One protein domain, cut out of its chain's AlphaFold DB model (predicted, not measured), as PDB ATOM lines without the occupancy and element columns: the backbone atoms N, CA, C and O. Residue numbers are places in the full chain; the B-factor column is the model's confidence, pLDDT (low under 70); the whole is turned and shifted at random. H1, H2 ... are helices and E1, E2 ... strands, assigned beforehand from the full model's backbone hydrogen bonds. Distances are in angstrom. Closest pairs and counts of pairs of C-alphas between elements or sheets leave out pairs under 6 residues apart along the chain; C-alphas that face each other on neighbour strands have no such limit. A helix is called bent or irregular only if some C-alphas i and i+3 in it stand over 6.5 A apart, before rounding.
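This is residues 143 to 288 of the 444 residues of the protein "ImmA/IrrE family metallo-endopeptidase" of Limosilactobacillus albertensis (UniProt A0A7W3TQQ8). A small head, the hairpin E1 E2 with the loop of residues 274 to 288, makes one end of an elongated body, and a cluster of five crossed helices, H1 to H5, makes the other. Between them lie H8, the longest helix, which leads directly into E1, and the helices H6 and H7, loosely packed. The printed part has 146 residues, with eight named helices followed along the chain by two named strands, E1 and E2, in one antiparallel sheet; the class is mostly helix. The whole is compact, with a radius of gyration of the C-alphas of 16.4 A, and spans 53 by 28 by 23 A.

Strand E1 is residues 262 to 264 and E2 is residues 271 to 273, where C-alpha 273 stands at (162.872, 105.355, 177.512). Helix H8, residues 244 to 261, is 25.6 A long and begins with C-alpha 244 at (158.232, 129.836, 179.702). H6 is residues 213 to 222, 14.2 A, and H7 residues 228 to 237, 14.4 A. H3, residues 165 to 179, measures 20.5 A, H4, residues 184 to 196, 18.3 A, and H5, residues 200 to 211, 16.8 A. H5 is irregular: C-alphas 203 and 206 are 7.2 A apart. H1 is residues 143 to 149, with C-alpha 143 at (163.028, 114.561, 204.260), and H2 is residues 154 to 160.

E1 and E2 form an antiparallel hairpin, with N 263 and O 272 at 2.8 A, within hydrogen-bond range. Residues 263 to 264 of E1 also pair, antiparallel, with residues 286 to 287. The closest C-alphas of H6 and E2, Lys 221 and Phe 273, are 6.5 A apart. H6 and H7, a helical hairpin, only just touch, with 3 pairs of C-alphas within 8 A, the closest being Tyr 219 and Met 234 at 7.1 A. H6 and H8 are near each other. H8 touches H5 with residues 245 to 249 alone, the closest C-alphas being Phe 205 and Tyr 246 at 5.9 A, at a steep tilt of 54 degrees. H4 and H5 are the hub, touching three helices each; their closest C-alphas are Phe 194 and Arg 203, 4.2 A. H3 and H4, a helical hairpin, touch at Leu 176 and Ser 187, 5.5 A. H2 touches H3, the closest C-alphas being Met 158 and Met 168 at 6.2 A, and H1 touches H5 at Ser 149 and Lys 211, 4.7 A. Every O i to N i+4 pair is within hydrogen-bond range in H1, H2, H3, H4, H6, H7 and H8, and 6 of 8 in H5.

The farthest C-alphas, Glu 162 and Asn 267, are 53.5 A apart. The printed part has no cut and no long link. Mean pLDDT of the printed part is 78.5, and 51 residues are under 70, among them residues 220 to 245 and 265 to 285.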
ATOM      1  N   SER A 143     162.981 113.170 203.797       97.19
ATOM      2  CA  SER A 143     163.028 114.561 204.260       97.19
ATOM      3  C   SER A 143     163.226 115.548 203.114       97.19
ATOM      4  O   SER A 143     162.469 116.514 202.995       97.19
ATOM      5  N   LEU A 144     164.197 115.293 202.233       98.19
ATOM      6  CA  LEU A 144     164.482 116.158 201.089       98.19
ATOM      7  C   LEU A 144     163.260 116.278 200.171       98.19
ATOM      8  O   LEU A 144     162.837 117.383 199.822       98.19
ATOM      9  N   ILE A 145     162.663 115.139 199.809       96.56
ATOM     10  CA  ILE A 145     161.473 115.077 198.955       96.56
ATOM     11  C   ILE A 145     160.313 115.818 199.614       96.56
ATOM     12  O   ILE A 145     159.610 116.570 198.934       96.56
ATOM     13  N   HIS A 146     160.103 115.629 200.918       96.81
ATOM     14  CA  HIS A 146     159.035 116.301 201.647       96.81
ATOM     15  C   HIS A 146     159.182 117.823 201.596       96.81
ATOM     16  O   HIS A 146     158.248 118.515 201.183       96.81
ATOM     17  N   CYS A 147     160.359 118.347 201.944       98.00
ATOM     18  CA  CYS A 147     160.620 119.783 201.934       98.00
ATOM     19  C   CYS A 147     160.495 120.375 200.521       98.00
ATOM     20  O   CYS A 147     159.835 121.403 200.337       98.00
ATOM     21  N   LEU A 148     161.047 119.706 199.500       96.62
ATOM     22  CA  LEU A 148     160.921 120.146 198.107       96.62
ATOM     23  C   LEU A 148     159.458 120.157 197.643       96.62
ATOM     24  O   LEU A 148     159.022 121.132 197.031       96.62
ATOM     25  N   SER A 149     158.672 119.141 198.007       92.69
ATOM     26  CA  SER A 149     157.238 119.061 197.680       92.69
ATOM     27  C   SER A 149     156.404 120.141 198.382       92.69
ATOM     28  O   SER A 149     155.358 120.545 197.874       92.69
ATOM     29  N   LYS A 150     156.870 120.633 199.538       94.75
ATOM     30  CA  LYS A 150     156.294 121.770 200.276       94.75
ATOM     31  C   LYS A 150     156.740 123.138 199.744       94.75
ATOM     32  O   LYS A 150     156.316 124.152 200.288       94.75
ATOM     33  N   GLY A 151     157.576 123.182 198.706       94.56
ATOM     34  CA  GLY A 151     158.046 124.436 198.113       94.56
ATOM     35  C   GLY A 151     159.184 125.105 198.887       94.56
ATOM     36  O   GLY A 151     159.344 126.319 198.797       94.56
ATOM     37  N   TYR A 152     159.960 124.358 199.682       97.88
ATOM     38  CA  TYR A 152     161.149 124.924 200.324       97.88
ATOM     39  C   TYR A 152     162.144 125.361 199.247       97.88
ATOM     40  O   TYR A 152     162.475 124.575 198.358       97.88
ATOM     41  N   ASN A 153     162.621 126.603 199.341       96.94
ATOM     42  CA  ASN A 153     163.723 127.094 198.519       96.94
ATOM     43  C   ASN A 153     165.075 126.637 199.091       96.94
ATOM     44  O   ASN A 153     165.148 126.112 200.207       96.94
ATOM     45  N   PHE A 154     166.146 126.857 198.332       98.19
ATOM     46  CA  PHE A 154     167.486 126.402 198.692       98.19
ATOM     47  C   PHE A 154     167.938 126.889 200.079       98.19
ATOM     48  O   PHE A 154     168.358 126.086 200.911       98.19
ATOM     49  N   THR A 155     167.773 128.181 200.380       97.75
ATOM     50  CA  THR A 155     168.118 128.756 201.692       97.75
ATOM     51  C   THR A 155     167.327 128.118 202.828       97.75
ATOM     52  O   THR A 155     167.884 127.827 203.885       97.75
ATOM     53  N   LYS A 156     166.035 127.849 202.616       98.25
ATOM     54  CA  LYS A 156     165.196 127.200 203.621       98.25
ATOM     55  C   LYS A 156     165.643 125.762 203.885       98.25
ATOM     56  O   LYS A 156     165.631 125.355 205.039       98.25
ATOM     57  N   LEU A 157     166.081 125.021 202.864       98.38
ATOM     58  CA  LEU A 157     166.674 123.692 203.056       98.38
ATOM     59  C   LEU A 157     167.993 123.761 203.829       98.38
ATOM     60  O   LEU A 157     168.192 122.964 204.740       98.38
ATOM     61  N   MET A 158     168.882 124.710 203.505       97.88
ATOM     62  CA  MET A 158     170.138 124.882 204.251       97.88
ATOM     63  C   MET A 158     169.883 125.089 205.742       97.88
ATOM     64  O   MET A 158     170.552 124.468 206.560       97.88
ATOM     65  N   ASN A 159     168.903 125.928 206.081       97.62
ATOM     66  CA  ASN A 159     168.547 126.205 207.468       97.62
ATOM     67  C   ASN A 159     167.856 125.005 208.134       97.62
ATOM     68  O   ASN A 159     168.187 124.679 209.263       97.62
ATOM     69  N   GLU A 160     166.942 124.328 207.433       97.69
ATOM     70  CA  GLU A 160     166.206 123.155 207.939       97.69
ATOM     71  C   GLU A 160     167.124 121.979 208.300       97.69
ATOM     72  O   GLU A 160     166.894 121.287 209.289       97.69
ATOM     73  N   PHE A 161     168.152 121.739 207.484       97.88
ATOM     74  CA  PHE A 161     169.093 120.633 207.675       97.88
ATOM     75  C   PHE A 161     170.427 121.084 208.279       97.88
ATOM     76  O   PHE A 161     171.326 120.268 208.457       97.88
ATOM     77  N   GLU A 162     170.571 122.378 208.570       97.75
ATOM     78  CA  GLU A 162     171.785 123.005 209.103       97.75
ATOM     79  C   GLU A 162     173.052 122.663 208.291       97.75
ATOM     80  O   GLU A 162     174.148 122.462 208.820       97.75
ATOM     81  N   MET A 163     172.900 122.601 206.966       97.38
ATOM     82  CA  MET A 163     173.959 122.262 206.014       97.38
ATOM     83  C   MET A 163     174.526 123.521 205.353       97.38
ATOM     84  O   MET A 163     173.812 124.474 205.054       97.38
ATOM     85  N   SER A 164     175.828 123.509 205.050       95.38
ATOM     86  CA  SER A 164     176.438 124.558 204.217       95.38
ATOM     87  C   SER A 164     175.881 124.535 202.786       95.38
ATOM     88  O   SER A 164     175.478 123.465 202.325       95.38
ATOM     89  N   SER A 165     175.977 125.655 202.052       95.62
ATOM     90  CA  SER A 165     175.602 125.749 200.621       95.62
ATOM     91  C   SER A 165     176.141 124.574 199.813       95.62
ATOM     92  O   SER A 165     175.374 123.806 199.245       95.62
ATOM     93  N   ASN A 166     177.457 124.340 199.866       94.81
ATOM     94  CA  ASN A 166     178.099 123.277 199.088       94.81
ATOM     95  C   ASN A 166     177.611 121.875 199.474       94.81
ATOM     96  O   ASN A 166     177.499 121.006 198.610       94.81
ATOM     97  N   ALA A 167     177.319 121.646 200.758       95.81
ATOM     98  CA  ALA A 167     176.819 120.358 201.230       95.81
ATOM     99  C   ALA A 167     175.367 120.132 200.779       95.81
ATOM    100  O   ALA A 167     175.051 119.053 200.281       95.81
ATOM    101  N   MET A 168     174.506 121.152 200.878       98.31
ATOM    102  CA  MET A 168     173.122 121.092 200.398       98.31
ATOM    103  C   MET A 168     173.059 120.941 198.873       98.31
ATOM    104  O   MET A 168     172.330 120.093 198.365       98.31
ATOM    105  N   TRP A 169     173.883 121.697 198.142       98.31
ATOM    106  CA  TRP A 169     174.018 121.576 196.692       98.31
ATOM    107  C   TRP A 169     174.422 120.153 196.304       98.31
ATOM    108  O   TRP A 169     173.721 119.495 195.541       98.31
ATOM    109  N   THR A 170     175.493 119.624 196.906       96.88
ATOM    110  CA  THR A 170     175.959 118.251 196.646       96.88
ATOM    111  C   THR A 170     174.875 117.226 196.968       96.88
ATOM    112  O   THR A 170     174.683 116.269 196.221       96.88
ATOM    113  N   ARG A 171     174.125 117.435 198.055       97.88
ATOM    114  CA  ARG A 171     173.054 116.531 198.471       97.88
ATOM    115  C   ARG A 171     171.908 116.460 197.459       97.88
ATOM    116  O   ARG A 171     171.467 115.357 197.126       97.88
ATOM    117  N   ILE A 172     171.456 117.613 196.966       98.38
ATOM    118  CA  ILE A 172     170.415 117.714 195.934       98.38
ATOM    119  C   ILE A 172     170.923 117.129 194.616       98.38
ATOM    120  O   ILE A 172     170.243 116.299 194.019       98.38
ATOM    121  N   TYR A 173     172.133 117.501 194.194       97.69
ATOM    122  CA  TYR A 173     172.767 116.962 192.994       97.69
ATOM    123  C   TYR A 173     172.832 115.429 193.029       97.69
ATOM    124  O   TYR A 173     172.405 114.778 192.074       97.69
ATOM    125  N   ASN A 174     173.299 114.850 194.141       96.12
ATOM    126  CA  ASN A 174     173.397 113.403 194.307       96.12
ATOM    127  C   ASN A 174     172.021 112.735 194.211       96.12
ATOM    128  O   ASN A 174     171.892 111.719 193.538       96.12
ATOM    129  N   TYR A 175     170.984 113.334 194.805       96.31
ATOM    130  CA  TYR A 175     169.617 112.829 194.674       96.31
ATOM    131  C   TYR A 175     169.140 112.825 193.212       96.31
ATOM    132  O   TYR A 175     168.615 111.829 192.716       96.31
ATOM    133  N   LEU A 176     169.340 113.927 192.486       93.62
ATOM    134  CA  LEU A 176     168.949 114.005 191.076       93.62
ATOM    135  C   LEU A 176     169.708 112.978 190.229       93.62
ATOM    136  O   LEU A 176     169.101 112.269 189.424       93.62
ATOM    137  N   HIS A 177     171.017 112.871 190.434       92.19
ATOM    138  CA  HIS A 177     171.868 112.040 189.601       92.19
ATOM    139  C   HIS A 177     171.754 110.548 189.912       92.19
ATOM    140  O   HIS A 177     171.645 109.749 188.988       92.19
ATOM    141  N   TYR A 178     171.766 110.151 191.183       90.50
ATOM    142  CA  TYR A 178     171.801 108.737 191.558       90.50
ATOM    143  C   TYR A 178     170.403 108.145 191.768       90.50
ATOM    144  O   TYR A 178     170.145 107.037 191.294       90.50
ATOM    145  N   ASN A 179     169.481 108.883 192.399       89.00
ATOM    146  CA  ASN A 179     168.140 108.376 192.730       89.00
ATOM    147  C   ASN A 179     167.153 108.545 191.579       89.00
ATOM    148  O   ASN A 179     166.395 107.626 191.266       89.00
ATOM    149  N   LEU A 180     167.148 109.721 190.946       86.25
ATOM    150  CA  LEU A 180     166.293 109.982 189.780       86.25
ATOM    151  C   LEU A 180     166.966 109.621 188.456       86.25
ATOM    152  O   LEU A 180     166.331 109.676 187.404       86.25
ATOM    153  N   GLU A 181     168.238 109.232 188.519       84.31
ATOM    154  CA  GLU A 181     169.061 108.880 187.374       84.31
ATOM    155  C   GLU A 181     169.075 109.945 186.261       84.31
ATOM    156  O   GLU A 181     169.100 109.615 185.067       84.31
ATOM    157  N   ILE A 182     169.027 111.218 186.659       85.00
ATOM    158  CA  ILE A 182     169.108 112.357 185.750       85.00
ATOM    159  C   ILE A 182     170.566 112.510 185.277       85.00
ATOM    160  O   ILE A 182     171.488 112.447 186.101       85.00
ATOM    161  N   PRO A 183     170.791 112.753 183.971       82.25
ATOM    162  CA  PRO A 183     172.104 113.029 183.391       82.25
ATOM    163  C   PRO A 183     172.966 113.954 184.245       82.25
ATOM    164  O   PRO A 183     172.469 114.936 184.800       82.25
ATOM    165  N   HIS A 184     174.265 113.668 184.338       83.62
ATOM    166  CA  HIS A 184     175.197 114.406 185.203       83.62
ATOM    167  C   HIS A 184     175.099 115.929 184.986       83.62
ATOM    168  O   HIS A 184     174.882 116.693 185.930       83.62
ATOM    169  N   ASN A 185     175.181 116.379 183.730       84.19
ATOM    170  CA  ASN A 185     175.146 117.806 183.392       84.19
ATOM    171  C   ASN A 185     173.786 118.445 183.701       84.19
ATOM    172  O   ASN A 185     173.724 119.583 184.180       84.19
ATOM    173  N   ARG A 186     172.695 117.700 183.492       87.62
ATOM    174  CA  ARG A 186     171.346 118.157 183.831       87.62
ATOM    175  C   ARG A 186     171.160 118.272 185.338       87.62
ATOM    176  O   ARG A 186     170.633 119.281 185.796       87.62
ATOM    177  N   SER A 187     171.655 117.307 186.108       90.38
ATOM    178  CA  SER A 187     171.627 117.331 187.574       90.38
ATOM    179  C   SER A 187     172.370 118.547 188.127       90.38
ATOM    180  O   SER A 187     171.831 119.245 188.987       90.38
ATOM    181  N   LYS A 188     173.556 118.878 187.589       90.88
ATOM    182  CA  LYS A 188     174.276 120.113 187.956       90.88
ATOM    183  C   LYS A 188     173.462 121.363 187.631       90.88
ATOM    184  O   LYS A 188     173.269 122.211 188.496       90.88
ATOM    185  N   THR A 189     172.941 121.440 186.407       88.50
ATOM    186  CA  THR A 189     172.170 122.596 185.923       88.50
ATOM    187  C   THR A 189     170.932 122.848 186.777       88.50
ATOM    188  O   THR A 189     170.701 123.982 187.187       88.50
ATOM    189  N   LEU A 190     170.158 121.803 187.083       90.81
ATOM    190  CA  LEU A 190     168.953 121.897 187.912       90.81
ATOM    191  C   LEU A 190     169.274 122.278 189.359       90.81
ATOM    192  O   LEU A 190     168.555 123.076 189.954       90.81
ATOM    193  N   THR A 191     170.362 121.743 189.914       95.88
ATOM    194  CA  THR A 191     170.773 122.062 191.286       95.88
ATOM    195  C   THR A 191     171.219 123.520 191.401       95.88
ATOM    196  O   THR A 191     170.752 124.232 192.286       95.88
ATOM    197  N   SER A 192     172.051 124.001 190.472       92.44
ATOM    198  CA  SER A 192     172.451 125.412 190.430       92.44
ATOM    199  C   SER A 192     171.261 126.329 190.146       92.44
ATOM    200  O   SER A 192     171.067 127.304 190.855       92.44
ATOM    201  N   ALA A 193     170.392 125.987 189.190       88.44
ATOM    202  CA  ALA A 193     169.145 126.718 188.940       88.44
ATOM    203  C   ALA A 193     168.289 126.889 190.207       88.44
ATOM    204  O   ALA A 193     167.747 127.968 190.442       88.44
ATOM    205  N   PHE A 194     168.206 125.849 191.033       95.44
ATOM    206  CA  PHE A 194     167.485 125.885 192.297       95.44
ATOM    207  C   PHE A 194     168.189 126.737 193.375       95.44
ATOM    208  O   PHE A 194     167.512 127.425 194.137       95.44
ATOM    209  N   GLU A 195     169.526 126.743 193.421       94.94
ATOM    210  CA  GLU A 195     170.316 127.583 194.337       94.94
ATOM    211  C   GLU A 195     170.274 129.071 193.962       94.94
ATOM    212  O   GLU A 195     169.997 129.915 194.814       94.94
ATOM    213  N   ASN A 196     170.550 129.400 192.698       88.19
ATOM    214  CA  ASN A 196     170.848 130.765 192.267       88.19
ATOM    215  C   ASN A 196     170.256 131.156 190.903       88.19
ATOM    216  O   ASN A 196     170.722 132.119 190.303       88.19
ATOM    217  N   GLY A 197     169.248 130.441 190.396       79.19
ATOM    218  CA  GLY A 197     168.612 130.793 189.123       79.19
ATOM    219  C   GLY A 197     168.070 132.224 189.120       79.19
ATOM    220  O   GLY A 197     167.565 132.692 190.136       79.19
ATOM    221  N   ASP A 198     168.157 132.916 187.986       74.88
ATOM    222  CA  ASP A 198     167.887 134.361 187.913       74.88
ATOM    223  C   ASP A 198     166.399 134.694 188.110       74.88
ATOM    224  O   ASP A 198     166.040 135.642 188.815       74.88
ATOM    225  N   SER A 199     165.512 133.848 187.581       78.12
ATOM    226  CA  SER A 199     164.065 133.974 187.749       78.12
ATOM    227  C   SER A 199     163.534 133.136 188.915       78.12
ATOM    228  O   SER A 199     164.095 132.101 189.288       78.12
ATOM    229  N   LEU A 200     162.401 133.566 189.485       81.62
ATOM    230  CA  LEU A 200     161.680 132.779 190.490       81.62
ATOM    231  C   LEU A 200     161.322 131.394 189.943       81.62
ATOM    232  O   LEU A 200     161.482 130.398 190.643       81.62
ATOM    233  N   ASP A 201     160.913 131.335 188.681       80.31
ATOM    234  CA  ASP A 201     160.531 130.101 188.007       80.31
ATOM    235  C   ASP A 201     161.682 129.099 187.927       80.31
ATOM    236  O   ASP A 201     161.532 127.911 188.222       80.31
ATOM    237  N   ARG A 202     162.879 129.594 187.607       80.94
ATOM    238  CA  ARG A 202     164.093 128.785 187.568       80.94
ATOM    239  C   ARG A 202     164.451 128.233 188.948       80.94
ATOM    240  O   ARG A 202     164.770 127.053 189.074       80.94
ATOM    241  N   ARG A 203     164.278 129.049 189.992       86.88
ATOM    242  CA  ARG A 203     164.488 128.644 191.391       86.88
ATOM    243  C   ARG A 203     163.410 127.716 191.949       86.88
ATOM    244  O   ARG A 203     163.612 127.148 193.013       86.88
ATOM    245  N   THR A 204     162.268 127.559 191.281       89.44
ATOM    246  CA  THR A 204     161.114 126.796 191.801       89.44
ATOM    247  C   THR A 204     160.708 125.615 190.918       89.44
ATOM    248  O   THR A 204     159.870 124.797 191.318       89.44
ATOM    249  N   PHE A 205     161.348 125.445 189.757       88.62
ATOM    250  CA  PHE A 205     161.154 124.291 188.880       88.62
ATOM    251  C   PHE A 205     161.380 122.965 189.598       88.62
ATOM    252  O   PHE A 205     160.534 122.074 189.519       88.62
ATOM    253  N   LEU A 206     162.479 122.846 190.352       92.12
ATOM    254  CA  LEU A 206     162.795 121.615 191.070       92.12
ATOM    255  C   LEU A 206     161.675 121.227 192.050       92.12
ATOM    256  O   LEU A 206     161.304 120.058 192.115       92.12
ATOM    257  N   ASN A 207     161.080 122.191 192.759       93.12
ATOM    258  CA  ASN A 207     159.959 121.919 193.662       93.12
ATOM    259  C   ASN A 207     158.771 121.308 192.916       93.12
ATOM    260  O   ASN A 207     158.230 120.286 193.345       93.12
ATOM    261  N   ALA A 208     158.369 121.905 191.792       88.12
ATOM    262  CA  ALA A 208     157.224 121.395 191.047       88.12
ATOM    263  C   ALA A 208     157.533 120.069 190.345       88.12
ATOM    264  O   ALA A 208     156.666 119.198 190.291       88.12
ATOM    265  N   PHE A 209     158.763 119.884 189.863       87.62
ATOM    266  CA  PHE A 209     159.217 118.613 189.312       87.62
ATOM    267  C   PHE A 209     159.126 117.499 190.360       87.62
ATOM    268  O   PHE A 209     158.502 116.473 190.105       87.62
ATOM    269  N   ILE A 210     159.659 117.714 191.569       91.38
ATOM    270  CA  ILE A 210     159.610 116.722 192.652       91.38
ATOM    271  C   ILE A 210     158.177 116.436 193.095       91.38
ATOM    272  O   ILE A 210     157.817 115.266 193.245       91.38
ATOM    273  N   LYS A 211     157.342 117.473 193.229       89.12
ATOM    274  CA  LYS A 211     155.919 117.334 193.564       89.12
ATOM    275  C   LYS A 211     155.171 116.450 192.558       89.12
ATOM    276  O   LYS A 211     154.290 115.694 192.951       89.12
ATOM    277  N   ASN A 212     155.554 116.505 191.281       84.19
ATOM    278  CA  ASN A 212     154.887 115.799 190.185       84.19
ATOM    279  C   ASN A 212     155.711 114.646 189.590       84.19
ATOM    280  O   ASN A 212     155.384 114.132 188.515       84.19
ATOM    281  N   LYS A 213     156.766 114.199 190.283       84.44
ATOM    282  CA  LYS A 213     157.738 113.237 189.742       84.44
ATOM    283  C   LYS A 213     157.107 111.920 189.296       84.44
ATOM    284  O   LYS A 213     157.525 111.344 188.302       84.44
ATOM    285  N   GLN A 214     156.088 111.439 190.012       82.12
ATOM    286  CA  GLN A 214     155.410 110.183 189.677       82.12
ATOM    287  C   GLN A 214     154.644 110.303 188.357       82.12
ATOM    288  O   GLN A 214     154.735 109.414 187.513       82.12
ATOM    289  N   THR A 215     153.947 111.425 188.159       78.81
ATOM    290  CA  THR A 215     153.252 111.744 186.910       78.81
ATOM    291  C   THR A 215     154.242 111.860 185.758       78.81
ATOM    292  O   THR A 215     154.014 111.259 184.714       78.81
ATOM    293  N   PHE A 216     155.372 112.543 185.965       78.00
ATOM    294  CA  PHE A 216     156.448 112.630 184.972       78.00
ATOM    295  C   PHE A 216     157.004 111.248 184.600       78.00
ATOM    296  O   PHE A 216     157.049 110.896 183.427       78.00
ATOM    297  N   VAL A 217     157.358 110.417 185.586       74.62
ATOM    298  CA  VAL A 217     157.882 109.061 185.342       74.62
ATOM    299  C   VAL A 217     156.863 108.191 184.611       74.62
ATOM    300  O   VAL A 217     157.236 107.450 183.703       74.62
ATOM    301  N   LYS A 218     155.582 108.266 184.988       72.56
ATOM    302  CA  LYS A 218     154.502 107.571 184.283       72.56
ATOM    303  C   LYS A 218     154.426 108.038 182.828       72.56
ATOM    304  O   LYS A 218     154.435 107.215 181.921       72.56
ATOM    305  N   TYR A 219     154.466 109.348 182.608       70.06
ATOM    306  CA  TYR A 219     154.450 109.938 181.276       70.06
ATOM    307  C   TYR A 219     155.628 109.465 180.412       70.06
ATOM    308  O   TYR A 219     155.422 108.992 179.298       70.06
ATOM    309  N   CYS A 220     156.855 109.484 180.942       66.88
ATOM    310  CA  CYS A 220     158.045 108.995 180.239       66.88
ATOM    311  C   CYS A 220     157.996 107.492 179.906       66.88
ATOM    312  O   CYS A 220     158.703 107.049 179.002       66.88
ATOM    313  N   LYS A 221     157.196 106.694 180.626       63.91
ATOM    314  CA  LYS A 221     156.988 105.264 180.330       63.91
ATOM    315  C   LYS A 221     155.943 105.032 179.238       63.91
ATOM    316  O   LYS A 221     156.077 104.062 178.482       63.91
ATOM    317  N   ASP A 222     154.931 105.894 179.189       58.75
ATOM    318  CA  ASP A 222     153.720 105.708 178.390       58.75
ATOM    319  C   ASP A 222     153.747 106.468 177.054       58.75
ATOM    320  O   ASP A 222     153.018 106.093 176.137       58.75
ATOM    321  N   VAL A 223     154.571 107.515 176.918       55.69
ATOM    322  CA  VAL A 223     154.557 108.390 175.737       55.69
ATOM    323  C   VAL A 223     155.681 108.085 174.759       55.69
ATOM    324  O   VAL A 223     156.862 108.003 175.094       55.69
ATOM    325  N   TYR A 224     155.257 107.932 173.509       57.69
ATOM    326  CA  TYR A 224     156.062 107.606 172.348       57.69
ATOM    327  C   TYR A 224     156.029 108.829 171.438       57.69
ATOM    328  O   TYR A 224     154.958 109.155 170.934       57.69
ATOM    329  N   ILE A 225     157.193 109.443 171.201       51.56
ATOM    330  CA  ILE A 225     157.374 110.725 170.494       51.56
ATOM    331  C   ILE A 225     156.985 111.926 171.382       51.56
ATOM    332  O   ILE A 225     155.840 112.078 171.781       51.56
ATOM    333  N   PHE A 226     157.958 112.790 171.696       53.75
ATOM    334  CA  PHE A 226     157.728 114.088 172.341       53.75
ATOM    335  C   PHE A 226     157.471 115.127 171.251       53.75
ATOM    336  O   PHE A 226     158.367 115.882 170.879       53.75
ATOM    337  N   SER A 227     156.264 115.142 170.684       49.03
ATOM    338  CA  SER A 227     155.850 116.327 169.932       49.03
ATOM    339  C   SER A 227     155.646 117.494 170.906       49.03
ATOM    340  O   SER A 227     155.385 117.286 172.095       49.03
ATOM    341  N   SER A 228     155.705 118.735 170.423       49.78
ATOM    342  CA  SER A 228     155.389 119.918 171.237       49.78
ATOM    343  C   SER A 228     154.004 119.806 171.899       49.78
ATOM    344  O   SER A 228     153.821 120.252 173.029       49.78
ATOM    345  N   ASN A 229     153.049 119.133 171.243       56.59
ATOM    346  CA  ASN A 229     151.721 118.846 171.791       56.59
ATOM    347  C   ASN A 229     151.746 117.840 172.946       56.59
ATOM    348  O   ASN A 229     150.973 117.978 173.892       56.59
ATOM    349  N   ASP A 230     152.626 116.845 172.898       59.44
ATOM    350  CA  ASP A 230     152.779 115.868 173.976       59.44
ATOM    351  C   ASP A 230     153.428 116.524 175.197       59.44
ATOM    352  O   ASP A 230     152.969 116.352 176.323       59.44
ATOM    353  N   VAL A 231     154.427 117.378 174.984       60.22
ATOM    354  CA  VAL A 231     155.017 118.174 176.066       60.22
ATOM    355  C   VAL A 231     153.949 119.080 176.691       60.22
ATOM    356  O   VAL A 231     153.775 119.042 177.906       60.22
ATOM    357  N   ARG A 232     153.145 119.798 175.888       63.72
ATOM    358  CA  ARG A 232     152.008 120.608 176.382       63.72
ATOM    359  C   ARG A 232     151.008 119.778 177.205       63.72
ATOM    360  O   ARG A 232     150.654 120.186 178.308       63.72
ATOM    361  N   LYS A 233     150.599 118.594 176.733       66.75
ATOM    362  CA  LYS A 233     149.711 117.684 177.490       66.75
ATOM    363  C   LYS A 233     150.336 117.235 178.807       66.75
ATOM    364  O   LYS A 233     149.645 117.157 179.822       66.75
ATOM    365  N   MET A 234     151.637 116.946 178.809       67.00
ATOM    366  CA  MET A 234     152.356 116.615 180.032       67.00
ATOM    367  C   MET A 234     152.307 117.781 181.017       67.00
ATOM    368  O   MET A 234     151.965 117.542 182.171       67.00
ATOM    369  N   PHE A 235     152.559 119.014 180.561       65.69
ATOM    370  CA  PHE A 235     152.469 120.238 181.367       65.69
ATOM    371  C   PHE A 235     151.109 120.407 182.042       65.69
ATOM    372  O   PHE A 235     151.050 120.607 183.257       65.69
ATOM    373  N   SER A 236     150.025 120.242 181.282       67.12
ATOM    374  CA  SER A 236     148.665 120.285 181.824       67.12
ATOM    375  C   SER A 236     148.444 119.216 182.903       67.12
ATOM    376  O   SER A 236     147.834 119.493 183.930       67.12
ATOM    377  N   ASN A 237     148.998 118.013 182.721       65.88
ATOM    378  CA  ASN A 237     148.832 116.900 183.664       65.88
ATOM    379  C   ASN A 237     149.686 117.028 184.935       65.88
ATOM    380  O   ASN A 237     149.277 116.579 186.007       65.88
ATOM    381  N   ILE A 238     150.874 117.629 184.847       63.62
ATOM    382  CA  ILE A 238     151.759 117.848 186.003       63.62
ATOM    383  C   ILE A 238     151.411 119.124 186.780       63.62
ATOM    384  O   ILE A 238     152.106 119.441 187.739       63.62
ATOM    385  N   HIS A 239     150.356 119.859 186.404       63.03
ATOM    386  CA  HIS A 239     149.914 121.084 187.095       63.03
ATOM    387  C   HIS A 239     151.063 122.077 187.347       63.03
ATOM    388  O   HIS A 239     151.123 122.754 188.376       63.03
ATOM    389  N   VAL A 240     152.026 122.106 186.428       61.22
ATOM    390  CA  VAL A 240     153.137 123.048 186.446       61.22
ATOM    391  C   VAL A 240     152.666 124.304 185.715       61.22
ATOM    392  O   VAL A 240     152.106 124.161 184.625       61.22
ATOM    393  N   PRO A 241     152.855 125.515 186.276       57.81
ATOM    394  CA  PRO A 241     152.486 126.748 185.590       57.81
ATOM    395  C   PRO A 241     153.109 126.791 184.193       57.81
ATOM    396  O   PRO A 241     154.282 126.464 184.027       57.81
ATOM    397  N   PHE A 242     152.333 127.194 183.189       57.34
ATOM    398  CA  PHE A 242     152.830 127.378 181.824       57.34
ATOM    399  C   PHE A 242     153.546 128.732 181.701       57.34
ATOM    400  O   PHE A 242     153.169 129.596 180.922       57.34
ATOM    401  N   ASN A 243     154.555 128.949 182.539       58.59
ATOM    402  CA  ASN A 243     155.508 130.043 182.404       58.59
ATOM    403  C   ASN A 243     156.719 129.511 181.616       58.59
ATOM    404  O   ASN A 243     157.160 128.372 181.800       58.59
ATOM    405  N   GLY A 244     157.246 130.310 180.685       62.59
ATOM    406  CA  GLY A 244     158.232 129.836 179.702       62.59
ATOM    407  C   GLY A 244     159.411 129.077 180.328       62.59
ATOM    408  O   GLY A 244     159.805 128.021 179.840       62.59
ATOM    409  N   SER A 245     159.916 129.527 181.482       69.81
ATOM    410  CA  SER A 245     161.073 128.909 182.142       69.81
ATOM    411  C   SER A 245     160.836 127.468 182.629       69.81
ATOM    412  O   SER A 245     161.759 126.651 182.552       69.81
ATOM    413  N   TYR A 246     159.633 127.106 183.096       71.06
ATOM    414  CA  TYR A 246     159.355 125.712 183.465       71.06
ATOM    415  C   TYR A 246     159.270 124.816 182.232       71.06
ATOM    416  O   TYR A 246     159.784 123.692 182.269       71.06
ATOM    417  N   PHE A 247     158.681 125.324 181.141       68.25
ATOM    418  CA  PHE A 247     158.650 124.647 179.844       68.25
ATOM    419  C   PHE A 247     160.043 124.222 179.396       68.25
ATOM    420  O   PHE A 247     160.300 123.032 179.203       68.25
ATOM    421  N   TYR A 248     160.969 125.176 179.324       70.50
ATOM    422  CA  TYR A 248     162.325 124.904 178.856       70.50
ATOM    423  C   TYR A 248     163.107 123.989 179.789       70.50
ATOM    424  O   TYR A 248     163.823 123.110 179.319       70.50
ATOM    425  N   GLN A 249     162.982 124.151 181.107       76.56
ATOM    426  CA  GLN A 249     163.679 123.267 182.042       76.56
ATOM    427  C   GLN A 249     163.205 121.818 181.924       76.56
ATOM    428  O   GLN A 249     164.034 120.907 181.971       76.56
ATOM    429  N   LEU A 250     161.906 121.600 181.708       77.12
ATOM    430  CA  LEU A 250     161.370 120.260 181.502       77.12
ATOM    431  C   LEU A 250     161.742 119.684 180.138       77.12
ATOM    432  O   LEU A 250     162.128 118.522 180.069       77.12
ATOM    433  N   GLN A 251     161.657 120.488 179.075       72.56
ATOM    434  CA  GLN A 251     162.057 120.075 177.732       72.56
ATOM    435  C   GLN A 251     163.529 119.662 177.715       72.56
ATOM    436  O   GLN A 251     163.857 118.556 177.310       72.56
ATOM    437  N   ASN A 252     164.402 120.503 178.263       76.50
ATOM    438  CA  ASN A 252     165.826 120.220 178.354       76.50
ATOM    439  C   ASN A 252     166.130 118.987 179.228       76.50
ATOM    440  O   ASN A 252     167.060 118.236 178.942       76.50
ATOM    441  N   LEU A 253     165.361 118.767 180.304       80.31
ATOM    442  CA  LEU A 253     165.459 117.544 181.105       80.31
ATOM    443  C   LEU A 253     165.096 116.309 180.270       80.31
ATOM    444  O   LEU A 253     165.819 115.317 180.315       80.31
ATOM    445  N   ILE A 254     164.001 116.369 179.512       75.44
ATOM    446  CA  ILE A 254     163.589 115.294 178.605       75.44
ATOM    447  C   ILE A 254     164.670 115.048 177.552       75.44
ATOM    448  O   ILE A 254     165.090 113.907 177.384       75.44
ATOM    449  N   ASP A 255     165.153 116.089 176.882       73.25
ATOM    450  CA  ASP A 255     166.134 115.971 175.803       73.25
ATOM    451  C   ASP A 255     167.437 115.321 176.286       73.25
ATOM    452  O   ASP A 255     167.962 114.413 175.635       73.25
ATOM    453  N   ASP A 256     167.926 115.713 177.464       76.12
ATOM    454  CA  ASP A 256     169.124 115.114 178.053       76.12
ATOM    455  C   ASP A 256     168.881 113.654 178.460       76.12
ATOM    456  O   ASP A 256     169.724 112.788 178.215       76.12
ATOM    457  N   LEU A 257     167.710 113.352 179.035       75.38
ATOM    458  CA  LEU A 257     167.309 111.981 179.354       75.38
ATOM    459  C   LEU A 257     167.294 111.114 178.083       75.38
ATOM    460  O   LEU A 257     167.838 110.008 178.084       75.38
ATOM    461  N   PHE A 258     166.723 111.609 176.982       71.94
ATOM    462  CA  PHE A 258     166.704 110.901 175.699       71.94
ATOM    463  C   PHE A 258     168.084 110.758 175.071       71.94
ATOM    464  O   PHE A 258     168.363 109.724 174.470       71.94
ATOM    465  N   THR A 259     168.948 111.754 175.227       69.25
ATOM    466  CA  THR A 259     170.305 111.704 174.680       69.25
ATOM    467  C   THR A 259     171.132 110.599 175.335       69.25
ATOM    468  O   THR A 259     171.852 109.887 174.644       69.25
ATOM    469  N   GLU A 260     171.011 110.407 176.652       69.62
ATOM    470  CA  GLU A 260     171.783 109.375 177.357       69.62
ATOM    471  C   GLU A 260     171.102 107.998 177.379       69.62
ATOM    472  O   GLU A 260     171.778 106.969 177.379       69.62
ATOM    473  N   LYS A 261     169.765 107.953 177.433       70.75
ATOM    474  CA  LYS A 261     169.001 106.719 177.720       70.75
ATOM    475  C   LYS A 261     167.891 106.415 176.721       70.75
ATOM    476  O   LYS A 261     167.163 105.428 176.888       70.75
ATOM    477  N   GLY A 262     167.740 107.249 175.700       72.75
ATOM    478  CA  GLY A 262     166.777 107.043 174.636       72.75
ATOM    479  C   GLY A 262     167.096 105.782 173.846       72.75
ATOM    480  O   GLY A 262     168.249 105.427 173.593       72.75
ATOM    481  N   LYS A 263     166.041 105.096 173.430       72.62
ATOM    482  CA  LYS A 263     166.100 103.952 172.527       72.62
ATOM    483  C   LYS A 263     165.150 104.200 171.366       72.62
ATOM    484  O   LYS A 263     164.126 104.851 171.548       72.62
ATOM    485  N   ILE A 264     165.441 103.659 170.192       71.88
ATOM    486  CA  ILE A 264     164.542 103.708 169.032       71.88
ATOM    487  C   ILE A 264     164.272 102.314 168.504       71.88
ATOM    488  O   ILE A 264     165.155 101.461 168.431       71.88
ATOM    489  N   CYS A 265     163.021 102.077 168.131       62.28
ATOM    490  CA  CYS A 265     162.658 100.865 167.428       62.28
ATOM    491  C   CYS A 265     163.046 100.998 165.952       62.28
ATOM    492  O   CYS A 265     162.428 101.809 165.266       62.28
ATOM    493  N   PRO A 266     163.952 100.161 165.415       64.38
ATOM    494  CA  PRO A 266     164.349 100.252 164.008       64.38
ATOM    495  C   PRO A 266     163.208  99.910 163.037       64.38
ATOM    496  O   PRO A 266     163.229 100.328 161.890       64.38
ATOM    497  N   ASN A 267     162.204  99.157 163.497       57.50
ATOM    498  CA  ASN A 267     161.065  98.751 162.672       57.50
ATOM    499  C   ASN A 267     159.954  99.818 162.562       57.50
ATOM    500  O   ASN A 267     159.370  99.994 161.503       57.50
ATOM    501  N   CYS A 268     159.635 100.534 163.647       58.78
ATOM    502  CA  CYS A 268     158.515 101.493 163.667       58.78
ATOM    503  C   CYS A 268     158.926 102.936 163.985       58.78
ATOM    504  O   CYS A 268     158.057 103.788 164.154       58.78
ATOM    505  N   ASN A 269     160.228 103.201 164.127       57.94
ATOM    506  CA  ASN A 269     160.827 104.499 164.459       57.94
ATOM    507  C   ASN A 269     160.302 105.185 165.730       57.94
ATOM    508  O   ASN A 269     160.618 106.344 165.987       57.94
ATOM    509  N   ARG A 270     159.543 104.479 166.575       60.41
ATOM    510  CA  ARG A 270     159.128 104.999 167.881       60.41
ATOM    511  C   ARG A 270     160.319 105.051 168.825       60.41
ATOM    512  O   ARG A 270     161.123 104.116 168.867       60.41
ATOM    513  N   THR A 271     160.395 106.125 169.599       61.81
ATOM    514  CA  THR A 271     161.378 106.287 170.666       61.81
ATOM    515  C   THR A 271     160.814 105.798 171.993       61.81
ATOM    516  O   THR A 271     159.611 105.858 172.249       61.81
ATOM    517  N   PHE A 272     161.693 105.255 172.824       60.72
ATOM    518  CA  PHE A 272     161.371 104.645 174.102       60.72
ATOM    519  C   PHE A 272     162.406 105.064 175.133       60.72
ATOM    520  O   PHE A 272     163.583 105.230 174.812       60.72
ATOM    521  N   PHE A 273     161.977 105.154 176.386       64.25
ATOM    522  CA  PHE A 273     162.872 105.355 177.512       64.25
ATOM    523  C   PHE A 273     163.099 104.032 178.242       64.25
ATOM    524  O   PHE A 273     162.134 103.361 178.610       64.25
ATOM    525  N   ASN A 274     164.364 103.654 178.450       61.56
ATOM    526  CA  ASN A 274     164.749 102.521 179.301       61.56
ATOM    527  C   ASN A 274     163.999 101.194 179.007       61.56
ATOM    528  O   ASN A 274     163.617 100.461 179.920       61.56
ATOM    529  N   LYS A 275     163.749 100.887 177.726       63.38
ATOM    530  CA  LYS A 275     163.188  99.603 177.273       63.38
ATOM    531  C   LYS A 275     164.196  98.861 176.402       63.38
ATOM    532  O   LYS A 275     164.980  99.472 175.683       63.38
ATOM    533  N   HIS A 276     164.134  97.532 176.422       67.94
ATOM    534  CA  HIS A 276     164.948  96.685 175.542       67.94
ATOM    535  C   HIS A 276     164.215  96.277 174.258       67.94
ATOM    536  O   HIS A 276     164.859  96.015 173.246       67.94
ATOM    537  N   TYR A 277     162.880  96.257 174.287       66.44
ATOM    538  CA  TYR A 277     162.032  95.820 173.179       66.44
ATOM    539  C   TYR A 277     160.872  96.791 172.960       66.44
ATOM    540  O   TYR A 277     160.349  97.391 173.904       66.44
ATOM    541  N   CYS A 278     160.477  96.944 171.701       57.00
ATOM    542  CA  CYS A 278     159.345  97.753 171.291       57.00
ATOM    543  C   CYS A 278     158.048  97.133 171.805       57.00
ATOM    544  O   CYS A 278     157.711  96.007 171.448       57.00
ATOM    545  N   SER A 279     157.276  97.891 172.581       57.09
ATOM    546  CA  SER A 279     155.990  97.423 173.115       57.09
ATOM    547  C   SER A 279     154.902  97.219 172.051       57.09
ATOM    548  O   SER A 279     153.853  96.681 172.375       57.09
ATOM    549  N   PHE A 280     155.136  97.637 170.802       53.16
ATOM    550  CA  PHE A 280     154.162  97.520 169.711       53.16
ATOM    551  C   PHE A 280     154.477  96.382 168.747       53.16
ATOM    552  O   PHE A 280     153.599  95.597 168.416       53.16
ATOM    553  N   CYS A 281     155.720  96.298 168.275       59.25
ATOM    554  CA  CYS A 281     156.115  95.299 167.276       59.25
ATOM    555  C   CYS A 281     157.104  94.256 167.808       59.25
ATOM    556  O   CYS A 281     157.597  93.443 167.036       59.25
ATOM    557  N   GLY A 282     157.447  94.292 169.099       66.06
ATOM    558  CA  GLY A 282     158.353  93.326 169.729       66.06
ATOM    559  C   GLY A 282     159.822  93.442 169.305       66.06
ATOM    560  O   GLY A 282     160.672  92.756 169.862       66.06
ATOM    561  N   THR A 283     160.157  94.317 168.350       63.69
ATOM    562  CA  THR A 283     161.527  94.477 167.851       63.69
ATOM    563  C   THR A 283     162.464  94.971 168.951       63.69
ATOM    564  O   THR A 283     162.124  95.894 169.696       63.69
ATOM    565  N   LYS A 284     163.663  94.382 169.034       68.94
ATOM    566  CA  LYS A 284     164.729  94.862 169.920       68.94
ATOM    567  C   LYS A 284     165.052  96.318 169.590       68.94
ATOM    568  O   LYS A 284     165.185  96.684 168.424       68.94
ATOM    569  N   LEU A 285     165.128  97.146 170.620       69.50
ATOM    570  CA  LEU A 285     165.386  98.567 170.463       69.50
ATOM    571  C   LEU A 285     166.887  98.815 170.313       69.50
ATOM    572  O   LEU A 285     167.697  98.194 171.003       69.50
ATOM    573  N   ASN A 286     167.229  99.752 169.436       73.56
ATOM    574  CA  ASN A 286     168.585 100.255 169.284       73.56
ATOM    575  C   ASN A 286     168.797 101.446 170.216       73.56
ATOM    576  O   ASN A 286     167.845 102.155 170.553       73.56
ATOM    577  N   ASP A 287     170.049 101.687 170.596       72.12
ATOM    578  CA  ASP A 287     170.424 102.942 171.239       72.12
ATOM    579  C   ASP A 287     170.033 104.106 170.340       72.12
ATOM    580  O   ASP A 287     170.288 104.094 169.131       72.12
ATOM    581  N   TYR A 288     169.385 105.108 170.924       64.19
ATOM    582  CA  TYR A 288     169.063 106.325 170.206       64.19
ATOM    583  C   TYR A 288     170.346 107.145 170.048       64.19
ATOM    584  O   TYR A 288     170.646 108.026 170.841       64.19
TER     585      TYR A 288